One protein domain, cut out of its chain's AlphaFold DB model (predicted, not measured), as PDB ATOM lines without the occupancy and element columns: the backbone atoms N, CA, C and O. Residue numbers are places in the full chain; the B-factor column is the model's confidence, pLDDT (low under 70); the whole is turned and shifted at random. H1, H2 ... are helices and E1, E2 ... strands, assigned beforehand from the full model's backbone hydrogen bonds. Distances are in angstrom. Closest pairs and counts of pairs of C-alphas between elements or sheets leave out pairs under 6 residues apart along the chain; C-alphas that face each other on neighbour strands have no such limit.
ATOM      1  N   THR A   3      15.623  21.351 -10.365       87.88
ATOM      2  CA  THR A   3      15.519  22.811 -10.392       87.88
ATOM      3  C   THR A   3      16.018  23.300 -11.738       87.88
ATOM      4  O   THR A   3      16.997  22.766 -12.245       87.88
ATOM      5  N   THR A   4      15.392  24.323 -12.299       92.25
ATOM      6  CA  THR A   4      15.858  24.931 -13.547       92.25
ATOM      7  C   THR A   4      16.673  26.173 -13.212       92.25
ATOM      8  O   THR A   4      16.213  27.035 -12.459       92.25
ATOM      9  N   ALA A   5      17.885  26.264 -13.747       92.56
ATOM     10  CA  ALA A   5      18.620  27.520 -13.824       92.56
ATOM     11  C   ALA A   5      18.275  28.176 -15.162       92.56
ATOM     12  O   ALA A   5      18.316  27.507 -16.191       92.56
ATOM     13  N   ALA A   6      17.912  29.457 -15.157       96.62
ATOM     14  CA  ALA A   6      17.485  30.150 -16.366       96.62
ATOM     15  C   ALA A   6      18.139  31.525 -16.495       96.62
ATOM     16  O   ALA A   6      18.324  32.227 -15.499       96.62
ATOM     17  N   ILE A   7      18.451  31.909 -17.732       97.06
ATOM     18  CA  ILE A   7      18.959  33.234 -18.087       97.06
ATOM     19  C   ILE A   7      18.172  33.804 -19.269       97.06
ATOM     20  O   ILE A   7      17.840  33.092 -20.216       97.06
ATOM     21  N   ALA A   8      17.869  35.101 -19.211       97.81
ATOM     22  CA  ALA A   8      17.278  35.815 -20.334       97.81
ATOM     23  C   ALA A   8      18.332  36.043 -21.426       97.81
ATOM     24  O   ALA A   8      19.404  36.587 -21.156       97.81
ATOM     25  N   VAL A   9      18.007  35.661 -22.658       97.81
ATOM     26  CA  VAL A   9      18.824  35.935 -23.843       97.81
ATOM     27  C   VAL A   9      18.353  37.252 -24.444       97.81
ATOM     28  O   VAL A   9      17.152  37.453 -24.641       97.81
ATOM     29  N   LYS A  10      19.297  38.155 -24.711       98.25
ATOM     30  CA  LYS A  10      19.028  39.487 -25.256       98.25
ATOM     31  C   LYS A  10      19.658  39.650 -26.633       98.25
ATOM     32  O   LYS A  10      20.727  39.093 -26.880       98.25
ATOM     33  N   ASP A  11      19.007  40.411 -27.504       97.06
ATOM     34  CA  ASP A  11      19.607  40.862 -28.758       97.06
ATOM     35  C   ASP A  11      20.659  41.966 -28.524       97.06
ATOM     36  O   ASP A  11      20.947  42.365 -27.391       97.06
ATOM     37  N   LYS A  12      21.248  42.477 -29.614       97.19
ATOM     38  CA  LYS A  12      22.264  43.544 -29.553       97.19
ATOM     39  C   LYS A  12      21.708  44.872 -29.030       97.19
ATOM     40  O   LYS A  12      22.481  45.708 -28.572       97.19
ATOM     41  N   GLN A  13      20.396  45.071 -29.108       97.56
ATOM     42  CA  GLN A  13      19.675  46.250 -28.637       97.56
ATOM     43  C   GLN A  13      19.234  46.103 -27.169       97.56
ATOM     44  O   GLN A  13      18.670  47.033 -26.596       97.56
ATOM     45  N   GLY A  14      19.509  44.953 -26.543       96.69
ATOM     46  CA  GLY A  14      19.153  44.657 -25.160       96.69
ATOM     47  C   GLY A  14      17.717  44.160 -24.972       96.69
ATOM     48  O   GLY A  14      17.306  43.960 -23.823       96.69
ATOM     49  N   GLN A  15      16.963  43.931 -26.053       98.00
ATOM     50  CA  GLN A  15      15.613  43.377 -25.982       98.00
ATOM     51  C   GLN A  15      15.688  41.882 -25.677       98.00
ATOM     52  O   GLN A  15      16.521  41.162 -26.225       98.00
ATOM     53  N   ILE A  16      14.831  41.402 -24.773       97.94
ATOM     54  CA  ILE A  16      14.765  39.976 -24.440       97.94
ATOM     55  C   ILE A  16      14.136  39.237 -25.621       97.94
ATOM     56  O   ILE A  16      12.976  39.469 -25.946       97.94
ATOM     57  N   ILE A  17      14.892  38.320 -26.214       97.81
ATOM     58  CA  ILE A  17      14.461  37.500 -27.357       97.81
ATOM     59  C   ILE A  17      14.195  36.043 -26.973       97.81
ATOM     60  O   ILE A  17      13.726  35.258 -27.792       97.81
ATOM     61  N   GLY A  18      14.489  35.659 -25.730       97.88
ATOM     62  CA  GLY A  18      14.216  34.314 -25.241       97.88
ATOM     63  C   GLY A  18      14.773  34.047 -23.849       97.88
ATOM     64  O   GLY A  18      15.310  34.931 -23.179       97.88
ATOM     65  N   VAL A  19      14.649  32.793 -23.420       97.94
ATOM     66  CA  VAL A  19      15.181  32.288 -22.153       97.94
ATOM     67  C   VAL A  19      15.918  30.984 -22.424       97.94
ATOM     68  O   VAL A  19      15.358  30.069 -23.023       97.94
ATOM     69  N   LEU A  20      17.161  30.890 -21.959       97.38
ATOM     70  CA  LEU A  20      17.906  29.638 -21.917       97.38
ATOM     71  C   LEU A  20      17.741  29.028 -20.527       97.38
ATOM     72  O   LEU A  20      18.125  29.646 -19.535       97.38
ATOM     73  N   GLY A  21      17.167  27.828 -20.464       96.69
ATOM     74  CA  GLY A  21      16.994  27.056 -19.238       96.69
ATOM     75  C   GLY A  21      17.834  25.780 -19.250       96.69
ATOM     76  O   GLY A  21      17.942  25.122 -20.282       96.69
ATOM     77  N   ILE A  22      18.404  25.424 -18.100       95.00
ATOM     78  CA  ILE A  22      19.064  24.137 -17.864       95.00
ATOM     79  C   ILE A  22      18.448  23.498 -16.628       95.00
ATOM     80  O   ILE A  22      18.437  24.087 -15.544       95.00
ATOM     81  N   ASP A  23      17.979  22.266 -16.789       92.62
ATOM     82  CA  ASP A  23      17.459  21.461 -15.698       92.62
ATOM     83  C   ASP A  23      18.582  20.759 -14.934       92.62
ATOM     84  O   ASP A  23      19.379  19.995 -15.477       92.62
ATOM     85  N   LEU A  24      18.613  20.996 -13.628       88.69
ATOM     86  CA  LEU A  24      19.563  20.418 -12.695       88.69
ATOM     87  C   LEU A  24      18.848  19.390 -11.824       88.69
ATOM     88  O   LEU A  24      17.950  19.710 -11.038       88.69
ATOM     89  N   SER A  25      19.264  18.132 -11.946       90.25
ATOM     90  CA  SER A  25      18.774  17.045 -11.103       90.25
ATOM     91  C   SER A  25      19.483  17.026  -9.752       90.25
ATOM     92  O   SER A  25      20.711  17.058  -9.671       90.25
ATOM     93  N   TYR A  26      18.716  16.859  -8.674       88.12
ATOM     94  CA  TYR A  26      19.269  16.655  -7.331       88.12
ATOM     95  C   TYR A  26      19.699  15.207  -7.047       88.12
ATOM     96  O   TYR A  26      20.086  14.904  -5.918       88.12
ATOM     97  N   ALA A  27      19.647  14.305  -8.034       89.12
ATOM     98  CA  ALA A  27      19.922  12.881  -7.837       89.12
ATOM     99  C   ALA A  27      21.308  12.610  -7.226       89.12
ATOM    100  O   ALA A  27      21.421  11.797  -6.311       89.12
ATOM    101  N   GLY A  28      22.350  13.326  -7.670       88.06
ATOM    102  CA  GLY A  28      23.703  13.172  -7.123       88.06
ATOM    103  C   GLY A  28      23.773  13.511  -5.632       88.06
ATOM    104  O   GLY A  28      24.282  12.732  -4.836       88.06
ATOM    105  N   VAL A  29      23.169  14.632  -5.231       87.31
ATOM    106  CA  VAL A  29      23.145  15.066  -3.827       87.31
ATOM    107  C   VAL A  29      22.271  14.148  -2.968       87.31
ATOM    108  O   VAL A  29      22.635  13.821  -1.839       87.31
ATOM    109  N   GLN A  30      21.144  13.677  -3.510       86.75
ATOM    110  CA  GLN A  30      20.298  12.673  -2.859       86.75
ATOM    111  C   GLN A  30      21.060  11.364  -2.627       86.75
ATOM    112  O   GLN A  30      20.972  10.800  -1.536       86.75
ATOM    113  N   LYS A  31      21.860  10.923  -3.608       90.25
ATOM    114  CA  LYS A  31      22.726   9.746  -3.488       90.25
ATOM    115  C   LYS A  31      23.796   9.945  -2.414       90.25
ATOM    116  O   LYS A  31      23.938   9.082  -1.553       90.25
ATOM    117  N   THR A  32      24.488  11.086  -2.404       89.94
ATOM    118  CA  THR A  32      25.479  11.399  -1.361       89.94
ATOM    119  C   THR A  32      24.864  11.357   0.032       89.94
ATOM    120  O   THR A  32      25.422  10.722   0.920       89.94
ATOM    121  N   ILE A  33      23.693  11.977   0.220       89.88
ATOM    122  CA  ILE A  33      23.005  11.961   1.514       89.88
ATOM    123  C   ILE A  33      22.634  10.530   1.892       89.88
ATOM    124  O   ILE A  33      22.963  10.146   3.004       89.88
ATOM    125  N   SER A  34      22.077   9.739   0.957       86.56
ATOM    126  CA  SER A  34      21.676   8.337   1.181       86.56
ATOM    127  C   SER A  34      22.795   7.433   1.722       86.56
ATOM    128  O   SER A  34      22.518   6.485   2.457       86.56
ATOM    129  N   GLY A  35      24.051   7.739   1.370       89.69
ATOM    130  CA  GLY A  35      25.240   7.001   1.796       89.69
ATOM    131  C   GLY A  35      25.822   7.433   3.146       89.69
ATOM    132  O   GLY A  35      26.823   6.862   3.576       89.69
ATOM    133  N   LEU A  36      25.247   8.433   3.821       91.12
ATOM    134  CA  LEU A  36      25.750   8.890   5.117       91.12
ATOM    135  C   LEU A  36      25.456   7.865   6.221       91.12
ATOM    136  O   LEU A  36      24.313   7.455   6.438       91.12
ATOM    137  N   ASN A  37      26.484   7.527   7.001       91.69
ATOM    138  CA  ASN A  37      26.333   6.740   8.223       91.69
ATOM    139  C   ASN A  37      25.740   7.606   9.339       91.69
ATOM    140  O   ASN A  37      26.446   8.314  10.056       91.69
ATOM    141  N   ILE A  38      24.417   7.558   9.480       90.81
ATOM    142  CA  ILE A  38      23.680   8.322  10.488       90.81
ATOM    143  C   ILE A  38      23.489   7.467  11.746       90.81
ATOM    144  O   ILE A  38      22.943   6.362  11.696       90.81
ATOM    145  N   GLY A  39      23.912   8.005  12.892       89.88
ATOM    146  CA  GLY A  39      23.748   7.363  14.196       89.88
ATOM    147  C   GLY A  39      22.283   7.085  14.562       89.88
ATOM    148  O   GLY A  39      21.344   7.587  13.943       89.88
ATOM    149  N   ARG A  40      22.070   6.292  15.619       88.06
ATOM    150  CA  ARG A  40      20.761   5.714  15.988       88.06
ATOM    151  C   ARG A  40      19.595   6.711  16.048       88.06
ATOM    152  O   ARG A  40      18.478   6.338  15.706       88.06
ATOM    153  N   THR A  41      19.841   7.946  16.473       89.62
ATOM    154  CA  THR A  41      18.818   8.994  16.649       89.62
ATOM    155  C   THR A  41      18.990  10.180  15.697       89.62
ATOM    156  O   THR A  41      18.196  11.119  15.740       89.62
ATOM    157  N   GLY A  42      20.012  10.144  14.841       90.31
ATOM    158  CA  GLY A  42      20.370  11.255  13.972       90.31
ATOM    159  C   GLY A  42      19.454  11.406  12.758       90.31
ATOM    160  O   GLY A  42      18.680  10.512  12.387       90.31
ATOM    161  N   SER A  43      19.587  12.561  12.117       92.19
ATOM    162  CA  SER A  43      18.981  12.878  10.826       92.19
ATOM    163  C   SER A  43      19.799  13.949  10.120       92.19
ATOM    164  O   SER A  43      20.276  14.882  10.765       92.19
ATOM    165  N   VAL A  44      19.879  13.859   8.799       92.12
ATOM    166  CA  VAL A  44      20.452  14.879   7.925       92.12
ATOM    167  C   VAL A  44      19.365  15.331   6.966       92.12
ATOM    168  O   VAL A  44      18.670  14.511   6.369       92.12
ATOM    169  N   THR A  45      19.196  16.643   6.825       91.38
ATOM    170  CA  THR A  45      18.237  17.230   5.886       91.38
ATOM    171  C   THR A  45      18.907  18.372   5.143       91.38
ATOM    172  O   THR A  45      19.358  19.334   5.760       91.38
ATOM    173  N   LEU A  46      18.928  18.279   3.817       89.88
ATOM    174  CA  LEU A  46      19.304  19.371   2.936       89.88
ATOM    175  C   LEU A  46      18.067  20.198   2.588       89.88
ATOM    176  O   LEU A  46      17.062  19.676   2.096       89.88
ATOM    177  N   VAL A  47      18.168  21.500   2.825       89.56
ATOM    178  CA  VAL A  47      17.066  22.452   2.703       89.56
ATOM    179  C   VAL A  47      17.519  23.612   1.824       89.56
ATOM    180  O   VAL A  47      18.620  24.130   1.996       89.56
ATOM    181  N   SER A  48      16.673  24.037   0.887       87.88
ATOM    182  CA  SER A  48      16.899  25.267   0.131       87.88
ATOM    183  C   SER A  48      16.819  26.493   1.050       87.88
ATOM    184  O   SER A  48      16.190  26.466   2.111       87.88
ATOM    185  N   LYS A  49      17.358  27.631   0.605       84.94
ATOM    186  CA  LYS A  49      17.250  28.909   1.334       84.94
ATOM    187  C   LYS A  49      15.795  29.318   1.630       84.94
ATOM    188  O   LYS A  49      15.522  29.936   2.658       84.94
ATOM    189  N   SER A  50      14.852  28.947   0.760       86.00
ATOM    190  CA  SER A  50      13.412  29.197   0.939       86.00
ATOM    191  C   SER A  50      12.731  28.239   1.927       86.00
ATOM    192  O   SER A  50      11.591  28.473   2.329       86.00
ATOM    193  N   GLY A  51      13.424  27.186   2.367       89.25
ATOM    194  CA  GLY A  51      12.907  26.199   3.309       89.25
ATOM    195  C   GLY A  51      12.317  24.947   2.661       89.25
ATOM    196  O   GLY A  51      11.666  24.175   3.361       89.25
ATOM    197  N   THR A  52      12.509  24.733   1.359       91.12
ATOM    198  CA  THR A  52      12.072  23.510   0.667       91.12
ATOM    199  C   THR A  52      13.071  22.388   0.913       91.12
ATOM    200  O   THR A  52      14.271  22.561   0.712       91.12
ATOM    201  N   ILE A  53      12.588  21.220   1.323       91.38
ATOM    202  CA  ILE A  53      13.438  20.044   1.521       91.38
ATOM    203  C   ILE A  53      13.842  19.476   0.165       91.38
ATOM    204  O   ILE A  53      12.989  19.100  -0.638       91.38
ATOM    205  N   ILE A  54      15.149  19.371  -0.060       90.56
ATOM    206  CA  ILE A  54      15.731  18.774  -1.265       90.56
ATOM    207  C   ILE A  54      15.923  17.269  -1.035       90.56
ATOM    208  O   ILE A  54      15.494  16.430  -1.835       90.56
ATOM    209  N   ALA A  55      16.510  16.915   0.107       90.56
ATOM    210  CA  ALA A  55      16.824  15.545   0.494       90.56
ATOM    211  C   ALA A  55      16.842  15.417   2.020       90.56
ATOM    212  O   ALA A  55      17.198  16.362   2.721       90.56
ATOM    213  N   SER A  56      16.461  14.255   2.541       91.50
ATOM    214  CA  SER A  56      16.460  13.984   3.976       91.50
ATOM    215  C   SER A  56      16.648  12.491   4.227       91.50
ATOM    216  O   SER A  56      16.094  11.675   3.491       91.50
ATOM    217  N   GLN A  57      17.404  12.141   5.263       92.56
ATOM    218  CA  GLN A  57      17.578  10.769   5.735       92.56
ATOM    219  C   GLN A  57      17.790  10.765   7.246       92.56
ATOM    220  O   GLN A  57      18.380  11.683   7.816       92.56
ATOM    221  N   GLY A  58      17.336   9.710   7.908       91.56
ATOM    222  CA  GLY A  58      17.550   9.512   9.331       91.56
ATOM    223  C   GLY A  58      16.561   8.517   9.909       91.56
ATOM    224  O   GLY A  58      15.614   8.093   9.249       91.56
ATOM    225  N   LYS A  59      16.783   8.155  11.173       86.56
ATOM    226  CA  LYS A  59      15.856   7.307  11.940       86.56
ATOM    227  C   LYS A  59      14.872   8.136  12.771       86.56
ATOM    228  O   LYS A  59      13.863   7.621  13.248       86.56
ATOM    229  N   SER A  60      15.134   9.437  12.930       87.50
ATOM    230  CA  SER A  60      14.245  10.350  13.646       87.50
ATOM    231  C   SER A  60      12.996  10.679  12.830       87.50
ATOM    232  O   SER A  60      13.074  11.390  11.829       87.50
ATOM    233  N   LYS A  61      11.817  10.257  13.301       83.88
ATOM    234  CA  LYS A  61      10.525  10.638  12.693       83.88
ATOM    235  C   LYS A  61      10.229  12.142  12.796       83.88
ATOM    236  O   LYS A  61       9.429  12.661  12.028       83.88
ATOM    237  N   LYS A  62      10.867  12.840  13.743       85.19
ATOM    238  CA  LYS A  62      10.663  14.275  14.000       85.19
ATOM    239  C   LYS A  62      11.480  15.170  13.061       85.19
ATOM    240  O   LYS A  62      11.056  16.286  12.772       85.19
ATOM    241  N   TYR A  63      12.634  14.682  12.603       85.50
ATOM    242  CA  TYR A  63      13.617  15.464  11.839       85.50
ATOM    243  C   TYR A  63      13.995  14.837  10.488       85.50
ATOM    244  O   TYR A  63      14.926  15.297   9.831       85.50
ATOM    245  N   THR A  64      13.252  13.814  10.059       89.69
ATOM    246  CA  THR A  64      13.321  13.258   8.704       89.69
ATOM    247  C   THR A  64      12.064  13.663   7.953       89.69
ATOM    248  O   THR A  64      10.949  13.458   8.437       89.69
ATOM    249  N   PHE A  65      12.229  14.260   6.778       89.25
ATOM    250  CA  PHE A  65      11.133  14.901   6.061       89.25
ATOM    251  C   PHE A  65      11.027  14.422   4.613       89.25
ATOM    252  O   PHE A  65      12.007  14.008   4.004       89.25
ATOM    253  N   LYS A  66       9.831  14.522   4.027       88.19
ATOM    254  CA  LYS A  66       9.632  14.229   2.602       88.19
ATOM    255  C   LYS A  66      10.197  15.360   1.736       88.19
ATOM    256  O   LYS A  66       9.904  16.529   1.997       88.19
ATOM    257  N   SER A  67      10.952  15.010   0.694       87.62
ATOM    258  CA  SER A  67      11.404  15.959  -0.332       87.62
ATOM    259  C   SER A  67      10.232  16.721  -0.957       87.62
ATOM    260  O   SER A  67       9.130  16.191  -1.082       87.62
ATOM    261  N   GLY A  68      10.464  17.985  -1.310       86.81
ATOM    262  CA  GLY A  68       9.461  18.904  -1.855       86.81
ATOM    263  C   GLY A  68       8.594  19.600  -0.801       86.81
ATOM    264  O   GLY A  68       7.988  20.630  -1.091       86.81
ATOM    265  N   LYS A  69       8.563  19.111   0.447       90.56
ATOM    266  CA  LYS A  69       7.831  19.779   1.531       90.56
ATOM    267  C   LYS A  69       8.553  21.061   1.960       90.56
ATOM    268  O   LYS A  69       9.780  21.104   2.033       90.56
ATOM    269  N   SER A  70       7.784  22.093   2.298       90.19
ATOM    270  CA  SER A  70       8.316  23.308   2.921       90.19
ATOM    271  C   SER A  70       8.358  23.178   4.445       90.19
ATOM    272  O   SER A  70       7.382  22.771   5.079       90.19
ATOM    273  N   ILE A  71       9.489  23.558   5.037       89.69
ATOM    274  CA  ILE A  71       9.704  23.694   6.485       89.69
ATOM    275  C   ILE A  71      10.105  25.124   6.865       89.69
ATOM    276  O   ILE A  71      10.690  25.347   7.921       89.69
ATOM    277  N   SER A  72       9.755  26.113   6.038       85.56
ATOM    278  CA  SER A  72      10.047  27.540   6.262       85.56
ATOM    279  C   SER A  72       9.601  28.062   7.639       85.56
ATOM    280  O   SER A  72      10.225  28.965   8.198       85.56
ATOM    281  N   LYS A  73       8.539  27.470   8.204       84.19
ATOM    282  CA  LYS A  73       7.981  27.800   9.525       84.19
ATOM    283  C   LYS A  73       8.573  26.975  10.678       84.19
ATOM    284  O   LYS A  73       8.286  27.288  11.832       84.19
ATOM    285  N   ASN A  74       9.374  25.946  10.391       86.25
ATOM    286  CA  ASN A  74       9.965  25.076  11.405       86.25
ATOM    287  C   ASN A  74      10.974  25.853  12.265       86.25
ATOM    288  O   ASN A  74      11.791  26.616  11.746       86.25
ATOM    289  N   VAL A  75      10.912  25.638  13.580       82.06
ATOM    290  CA  VAL A  75      11.771  26.311  14.564       82.06
ATOM    291  C   VAL A  75      13.259  26.103  14.281       82.06
ATOM    292  O   VAL A  75      14.024  27.057  14.356       82.06
ATOM    293  N   VAL A  76      13.663  24.901  13.856       79.94
ATOM    294  CA  VAL A  76      15.070  24.576  13.587       79.94
ATOM    295  C   VAL A  76      15.605  25.419  12.433       79.94
ATOM    296  O   VAL A  76      16.667  26.016  12.549       79.94
ATOM    297  N   LEU A  77      14.848  25.551  11.340       78.38
ATOM    298  CA  LEU A  77      15.288  26.355  10.201       78.38
ATOM    299  C   LEU A  77      15.360  27.849  10.547       78.38
ATOM    300  O   LEU A  77      16.255  28.536  10.070       78.38
ATOM    301  N   LYS A  78      14.444  28.362  11.380       81.38
ATOM    302  CA  LYS A  78      14.488  29.762  11.839       81.38
ATOM    303  C   LYS A  78      15.751  30.064  12.646       81.38
ATOM    304  O   LYS A  78      16.315  31.135  12.462       81.38
ATOM    305  N   LEU A  79      16.192  29.127  13.484       78.44
ATOM    306  CA  LEU A  79      17.413  29.264  14.288       78.44
ATOM    307  C   LEU A  79      18.696  29.216  13.443       78.44
ATOM    308  O   LEU A  79      19.696  29.809  13.827       78.44
ATOM    309  N   LEU A  80      18.664  28.525  12.299       75.44
ATOM    310  CA  LEU A  80      19.807  28.382  11.388       75.44
ATOM    311  C   LEU A  80      19.905  29.497  10.340       75.44
ATOM    312  O   LEU A  80      20.915  29.597   9.643       75.44
ATOM    313  N   LYS A  81      18.865  30.325  10.182       75.62
ATOM    314  CA  LYS A  81      18.954  31.491   9.302       75.62
ATOM    315  C   LYS A  81      19.978  32.462   9.889       75.62
ATOM    316  O   LYS A  81      19.885  32.763  11.079       75.62
TER     317      LYS A  81
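What this domain is: This is residues 3 to 81 of the 89 residues of the protein "Cache_3-Cache_2 domain-containing protein" of Liquorilactobacillus mali (UniProt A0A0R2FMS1). A long two-stranded hairpin, E1 and E2, sticks out as an arm from a small head, where H1 packs on E4 of a second, shorter hairpin, E3 and E4, and H2 follows a long loop. The arm makes much of the length. The printed part has 79 residues, ordered E1 E2 H1 E3 E4 H2, two antiparallel two-stranded sheets, class mixed. It is only just extended, close to loose, with a radius of gyration of the C-alphas of 17.6 A and spans of 60 by 27 by 16 A.

Where its parts are: Find C-alpha 3 at (15.519, 22.811, -10.392), where E1, residues 3 to 10, begins and runs 22.6 A. E2, residues 16 to 25, runs 26.8 A. Then come H1, 27 to 34, 10.2 A; E3, 43 to 47, 12.7 A; E4, 53 to 58, 13.7 A; and H2, 75 to 80, 8.9 A, ending at C-alpha 80 (19.807, 28.382, 11.388).

How they stand to each other: In the hairpin E1 and E2, 160 degrees between directions, look at N 5 and O 22, 2.9 A. In the hairpin E3 and E4, 176 degrees, see N 46 and O 55, 2.8 A. The closest C-alphas of H1 and E4 are Gln 30 and Ala 55, 5.6 A. E2 and E4 are apart, as are H1 and H2. In H1 and H2 every O i to N i+4 pair is within hydrogen-bond range.

The domain as a whole: The C-alphas of Gln 13 and Arg 40, the two farthest apart, are 60.3 A apart. The printed part has no cut; the link from E4 to H2, 16 residues, is long. No printed residue is under 70 in pLDDT.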